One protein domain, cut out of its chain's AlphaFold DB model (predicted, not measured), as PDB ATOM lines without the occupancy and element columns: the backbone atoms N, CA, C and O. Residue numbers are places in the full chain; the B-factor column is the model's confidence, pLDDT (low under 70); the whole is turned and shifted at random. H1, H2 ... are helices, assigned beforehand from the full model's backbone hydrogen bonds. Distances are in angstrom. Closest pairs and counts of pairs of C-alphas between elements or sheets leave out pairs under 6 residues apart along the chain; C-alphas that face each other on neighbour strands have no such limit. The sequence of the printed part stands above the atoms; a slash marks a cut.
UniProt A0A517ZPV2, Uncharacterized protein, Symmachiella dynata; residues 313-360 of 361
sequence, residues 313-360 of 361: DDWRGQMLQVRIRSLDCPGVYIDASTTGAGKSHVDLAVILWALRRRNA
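This is residues 313 to 360 of the 361 residues of an uncharacterized protein of Symmachiella dynata (UniProt A0A517ZPV2). Two helices, H1 and H2, pack on each other at a slant and run the same way, and a long loop, residues 327 to 342, folds back from the end of H1 to the beginning of H2. H1 packs on residues 343 to 350 of H2, and residues 355 to 360, of which 355 to 358 belong to H2, stick out beyond it. The printed part has 48 residues with two named helices, H1 then H2, and no named strand; its class is all helix. It is elongated, spanning 34 by 21 by 15 A, and only just compact, close to loose, with a radius of gyration of the C-alphas of 11.2 A.

H1, residues 313 to 326, touches H2, residues 343 to 358, with 10 pairs of C-alphas within 8 A. The closest C-alphas of the two are those of Leu 320 and Val 346, 5.6 A apart. H2 touches H1 with residues 343 to 350 alone. The lines of the helices stand at a steep tilt of 44 degrees, the same way, and their centres are 11.3 A apart. In H1 and H2 every O i to N i+4 pair is within hydrogen-bond range. Residues 355 to 360, of which 355 to 358 belong to H2, stand free.

H1 begins at C-alpha 313, at (174.899, 184.652, 211.023), and measures 20.0 A from first to last C-alpha. It ends at C-alpha 326, at (189.936, 174.992, 219.931). H2 measures 22.9 A and ends at C-alpha 358, at (189.630, 182.515, 234.225).

The two C-alphas farthest apart, those of Thr 338 and Ala 360, are 35.0 A apart. The printed part has no cut, and the link from H1 to H2, 16 residues, is long. The mean pLDDT of the printed part is 83.7, and residue 360 is under 70.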
ATOM      1  N   ASP A 313     175.110 184.742 209.577       84.88
ATOM      2  CA  ASP A 313     174.899 184.652 211.023       84.88
ATOM      3  C   ASP A 313     175.022 183.213 211.536       84.88
ATOM      4  O   ASP A 313     175.687 182.982 212.547       84.88
ATOM      5  N   ASP A 314     174.513 182.236 210.783       85.50
ATOM      6  CA  ASP A 314     174.718 180.813 211.076       85.50
ATOM      7  C   ASP A 314     176.208 180.453 211.009       85.50
ATOM      8  O   ASP A 314     176.736 179.762 211.883       85.50
ATOM      9  N   TRP A 315     176.917 180.986 210.008       85.38
ATOM     10  CA  TRP A 315     178.364 180.825 209.873       85.38
ATOM     11  C   TRP A 315     179.127 181.420 211.062       85.38
ATOM     12  O   TRP A 315     180.033 180.782 211.596       85.38
ATOM     13  N   ARG A 316     178.751 182.618 211.529       87.44
ATOM     14  CA  ARG A 316     179.343 183.237 212.730       87.44
ATOM     15  C   ARG A 316     179.103 182.393 213.977       87.44
ATOM     16  O   ARG A 316     180.025 182.226 214.776       87.44
ATOM     17  N   GLY A 317     177.904 181.829 214.124       86.62
ATOM     18  CA  GLY A 317     177.577 180.902 215.206       86.62
ATOM     19  C   GLY A 317     178.462 179.653 215.184       86.62
ATOM     20  O   GLY A 317     179.054 179.294 216.202       86.62
ATOM     21  N   GLN A 318     178.628 179.034 214.012       87.06
ATOM     22  CA  GLN A 318     179.510 177.876 213.828       87.06
ATOM     23  C   GLN A 318     180.978 178.223 214.115       87.06
ATOM     24  O   GLN A 318     181.648 177.503 214.857       87.06
ATOM     25  N   MET A 319     181.464 179.354 213.594       88.12
ATOM     26  CA  MET A 319     182.828 179.842 213.814       88.12
ATOM     27  C   MET A 319     183.116 180.053 215.305       88.12
ATOM     28  O   MET A 319     184.167 179.637 215.792       88.12
ATOM     29  N   LEU A 320     182.175 180.649 216.046       89.88
ATOM     30  CA  LEU A 320     182.295 180.845 217.491       89.88
ATOM     31  C   LEU A 320     182.440 179.510 218.228       89.88
ATOM     32  O   LEU A 320     183.331 179.363 219.061       89.88
ATOM     33  N   GLN A 321     181.610 178.521 217.890       87.94
ATOM     34  CA  GLN A 321     181.666 177.194 218.511       87.94
ATOM     35  C   GLN A 321     182.994 176.482 218.240       87.94
ATOM     36  O   GLN A 321     183.586 175.916 219.161       87.94
ATOM     37  N   VAL A 322     183.491 176.537 217.001       87.00
ATOM     38  CA  VAL A 322     184.782 175.939 216.629       87.00
ATOM     39  C   VAL A 322     185.928 176.589 217.406       87.00
ATOM     40  O   VAL A 322     186.756 175.878 217.970       87.00
ATOM     41  N   ARG A 323     185.948 177.925 217.503       89.44
ATOM     42  CA  ARG A 323     187.011 178.659 218.207       89.44
ATOM     43  C   ARG A 323     186.967 178.503 219.726       89.44
ATOM     44  O   ARG A 323     188.010 178.514 220.367       89.44
ATOM     45  N   ILE A 324     185.786 178.329 220.320       88.56
ATOM     46  CA  ILE A 324     185.685 177.976 221.744       88.56
ATOM     47  C   ILE A 324     186.267 176.579 221.975       88.56
ATOM     48  O   ILE A 324     187.089 176.406 222.870       88.56
ATOM     49  N   ARG A 325     185.895 175.590 221.149       86.44
ATOM     50  CA  ARG A 325     186.421 174.217 221.261       86.44
ATOM     51  C   ARG A 325     187.933 174.150 221.064       86.44
ATOM     52  O   ARG A 325     188.590 173.366 221.741       86.44
ATOM     53  N   SER A 326     188.491 174.979 220.180       87.75
ATOM     54  CA  SER A 326     189.936 174.992 219.931       87.75
ATOM     55  C   SER A 326     190.762 175.416 221.146       87.75
ATOM     56  O   SER A 326     191.932 175.059 221.219       87.75
ATOM     57  N   LEU A 327     190.185 176.148 222.109       86.25
ATOM     58  CA  LEU A 327     190.902 176.555 223.326       86.25
ATOM     59  C   LEU A 327     191.353 175.357 224.172       86.25
ATOM     60  O   LEU A 327     192.399 175.429 224.810       86.25
ATOM     61  N   ASP A 328     190.593 174.261 224.127       86.56
ATOM     62  CA  ASP A 328     190.885 173.023 224.854       86.56
ATOM     63  C   ASP A 328     191.562 171.963 223.947       86.56
ATOM     64  O   ASP A 328     191.851 170.855 224.393       86.56
ATOM     65  N   CYS A 329     191.832 172.285 222.672       85.25
ATOM     66  CA  CYS A 329     192.394 171.371 221.668       85.25
ATOM     67  C   CYS A 329     193.591 172.017 220.938       85.25
ATOM     68  O   CYS A 329     193.391 172.680 219.913       85.25
ATOM     69  N   PRO A 330     194.838 171.830 221.413       81.75
ATOM     70  CA  PRO A 330     196.025 172.420 220.792       81.75
ATOM     71  C   PRO A 330     196.172 172.020 219.316       81.75
ATOM     72  O   PRO A 330     196.104 170.840 218.977       81.75
ATOM     73  N   GLY A 331     196.394 172.996 218.433       82.25
ATOM     74  CA  GLY A 331     196.539 172.772 216.993       82.25
ATOM     75  C   GLY A 331     196.652 174.075 216.198       82.25
ATOM     76  O   GLY A 331     196.517 175.166 216.754       82.25
ATOM     77  N   VAL A 332     196.896 173.961 214.889       79.12
ATOM     78  CA  VAL A 332     196.887 175.098 213.954       79.12
ATOM     79  C   VAL A 332     195.515 175.175 213.293       79.12
ATOM     80  O   VAL A 332     195.111 174.256 212.584       79.12
ATOM     81  N   TYR A 333     194.808 176.282 213.510       74.88
ATOM     82  CA  TYR A 333     193.474 176.519 212.962       74.88
ATOM     83  C   TYR A 333     193.549 177.622 211.907       74.88
ATOM     84  O   TYR A 333     193.884 178.763 212.219       74.88
ATOM     85  N   ILE A 334     193.248 177.275 210.655       74.62
ATOM     86  CA  ILE A 334     193.292 178.203 209.519       74.62
ATOM     87  C   ILE A 334     191.861 178.549 209.111       74.62
ATOM     88  O   ILE A 334     191.080 177.673 208.745       74.62
ATOM     89  N   ASP A 335     191.523 179.837 209.154       72.56
ATOM     90  CA  ASP A 335     190.232 180.356 208.705       72.56
ATOM     91  C   ASP A 335     190.362 180.930 207.286       72.56
ATOM     92  O   ASP A 335     190.985 181.971 207.078       72.56
ATOM     93  N   ALA A 336     189.758 180.245 206.312       71.38
ATOM     94  CA  ALA A 336     189.738 180.644 204.902       71.38
ATOM     95  C   ALA A 336     188.433 181.355 204.488       71.38
ATOM     96  O   ALA A 336     188.112 181.432 203.302       71.38
ATOM     97  N   SER A 337     187.641 181.858 205.445       74.69
ATOM     98  CA  SER A 337     186.403 182.582 205.136       74.69
ATOM     99  C   SER A 337     186.675 183.902 204.403       74.69
ATOM    100  O   SER A 337     187.739 184.514 204.538       74.69
ATOM    101  N   THR A 338     185.681 184.392 203.666       73.56
ATOM    102  CA  THR A 338     185.763 185.643 202.900       73.56
ATOM    103  C   THR A 338     185.873 186.889 203.793       73.56
ATOM    104  O   THR A 338     185.665 186.862 205.015       73.56
ATOM    105  N   THR A 339     186.238 188.027 203.199       77.88
ATOM    106  CA  THR A 339     186.221 189.334 203.877       77.88
ATOM    107  C   THR A 339     184.794 189.691 204.304       77.88
ATOM    108  O   THR A 339     183.853 189.498 203.543       77.88
ATOM    109  N   GLY A 340     184.617 190.198 205.530       81.00
ATOM    110  CA  GLY A 340     183.296 190.552 206.077       81.00
ATOM    111  C   GLY A 340     182.549 189.416 206.794       81.00
ATOM    112  O   GLY A 340     181.526 189.668 207.428       81.00
ATOM    113  N   ALA A 341     183.094 188.192 206.809       82.81
ATOM    114  CA  ALA A 341     182.483 187.040 207.488       82.81
ATOM    115  C   ALA A 341     182.359 187.184 209.026       82.81
ATOM    116  O   ALA A 341     181.677 186.392 209.666       82.81
ATOM    117  N   GLY A 342     182.974 188.206 209.635       86.69
ATOM    118  CA  GLY A 342     182.878 188.479 211.077       86.69
ATOM    119  C   GLY A 342     183.998 187.883 211.933       86.69
ATOM    120  O   GLY A 342     183.861 187.859 213.151       86.69
ATOM    121  N   LYS A 343     185.119 187.460 211.327       88.75
ATOM    122  CA  LYS A 343     186.276 186.853 212.017       88.75
ATOM    123  C   LYS A 343     186.694 187.602 213.288       88.75
ATOM    124  O   LYS A 343     186.686 187.021 214.363       88.75
ATOM    125  N   SER A 344     186.978 188.900 213.181       87.81
ATOM    126  CA  SER A 344     187.433 189.715 214.317       87.81
ATOM    127  C   SER A 344     186.388 189.839 215.429       87.81
ATOM    128  O   SER A 344     186.739 189.911 216.603       87.81
ATOM    129  N   HIS A 345     185.100 189.846 215.072       87.44
ATOM    130  CA  HIS A 345     184.009 189.883 216.046       87.44
ATOM    131  C   HIS A 345     183.943 188.574 216.843       87.44
ATOM    132  O   HIS A 345     183.825 188.598 218.067       87.44
ATOM    133  N   VAL A 346     184.082 187.437 216.156       89.12
ATOM    134  CA  VAL A 346     184.102 186.118 216.794       89.12
ATOM    135  C   VAL A 346     185.363 185.928 217.645       89.12
ATOM    136  O   VAL A 346     185.242 185.475 218.779       89.12
ATOM    137  N   ASP A 347     186.551 186.329 217.166       89.75
ATOM    138  CA  ASP A 347     187.795 186.298 217.963       89.75
ATOM    139  C   ASP A 347     187.638 187.045 219.284       89.75
ATOM    140  O   ASP A 347     187.943 186.510 220.349       89.75
ATOM    141  N   LEU A 348     187.113 188.271 219.223       91.19
ATOM    142  CA  LEU A 348     186.890 189.081 220.414       91.19
ATOM    143  C   LEU A 348     185.935 188.387 221.393       91.19
ATOM    144  O   LEU A 348     186.202 188.362 222.593       91.19
ATOM    145  N   ALA A 349     184.848 187.790 220.897       90.56
ATOM    146  CA  ALA A 349     183.900 187.058 221.733       90.56
ATOM    147  C   ALA A 349     184.552 185.859 222.449       90.56
ATOM    148  O   ALA A 349     184.315 185.656 223.640       90.56
ATOM    149  N   VAL A 350     185.413 185.107 221.754       90.00
ATOM    150  CA  VAL A 350     186.154 183.964 222.316       90.00
ATOM    151  C   VAL A 350     187.151 184.424 223.381       90.00
ATOM    152  O   VAL A 350     187.208 183.839 224.462       90.00
ATOM    153  N   ILE A 351     187.893 185.505 223.119       89.38
ATOM    154  CA  ILE A 351     188.840 186.093 224.079       89.38
ATOM    155  C   ILE A 351     188.107 186.535 225.350       89.38
ATOM    156  O   ILE A 351     188.513 186.183 226.458       89.38
ATOM    157  N   LEU A 352     186.998 187.268 225.209       90.69
ATOM    158  CA  LEU A 352     186.195 187.721 226.347       90.69
ATOM    159  C   LEU A 352     185.611 186.546 227.139       90.69
ATOM    160  O   LEU A 352     185.583 186.589 228.369       90.69
ATOM    161  N   TRP A 353     185.171 185.488 226.454       87.94
ATOM    162  CA  TRP A 353     184.705 184.261 227.094       87.94
ATOM    163  C   TRP A 353     185.815 183.585 227.913       87.94
ATOM    164  O   TRP A 353     185.602 183.264 229.083       87.94
ATOM    165  N   ALA A 354     187.015 183.444 227.344       85.94
ATOM    166  CA  ALA A 354     188.158 182.831 228.019       85.94
ATOM    167  C   ALA A 354     188.604 183.631 229.255       85.94
ATOM    168  O   ALA A 354     188.876 183.048 230.307       85.94
ATOM    169  N   LEU A 355     188.624 184.967 229.162       87.44
ATOM    170  CA  LEU A 355     188.954 185.850 230.286       87.44
ATOM    171  C   LEU A 355     187.930 185.744 231.423       87.44
ATOM    172  O   LEU A 355     188.311 185.652 232.587       87.44
ATOM    173  N   ARG A 356     186.630 185.698 231.101       87.69
ATOM    174  CA  ARG A 356     185.571 185.507 232.108       87.69
ATOM    175  C   ARG A 356     185.684 184.157 232.807       87.69
ATOM    176  O   ARG A 356     185.507 184.096 234.017       87.69
ATOM    177  N   ARG A 357     186.011 183.094 232.065       79.69
ATOM    178  CA  ARG A 357     186.196 181.746 232.621       79.69
ATOM    179  C   ARG A 357     187.390 181.675 233.579       79.69
ATOM    180  O   ARG A 357     187.293 180.987 234.584       79.69
ATOM    181  N   ARG A 358     188.475 182.413 233.313       72.00
ATOM    182  CA  ARG A 358     189.630 182.515 234.225       72.00
ATOM    183  C   ARG A 358     189.333 183.263 235.526       72.00
ATOM    184  O   ARG A 358     189.953 182.947 236.523       72.00
ATOM    185  N   ASN A 359     188.412 184.226 235.512       70.81
ATOM    186  CA  ASN A 359     188.034 184.997 236.705       70.81
ATOM    187  C   ASN A 359     186.944 184.317 237.558       70.81
ATOM    188  O   ASN A 359     186.546 184.868 238.581       70.81
ATOM    189  N   ALA A 360     186.409 183.180 237.103       59.78
ATOM    190  CA  ALA A 360     185.363 182.407 237.779       59.78
ATOM    191  C   ALA A 360     185.894 181.130 238.467       59.78
ATOM    192  O   ALA A 360     185.107 180.389 239.057       59.78
TER     193      ALA A 360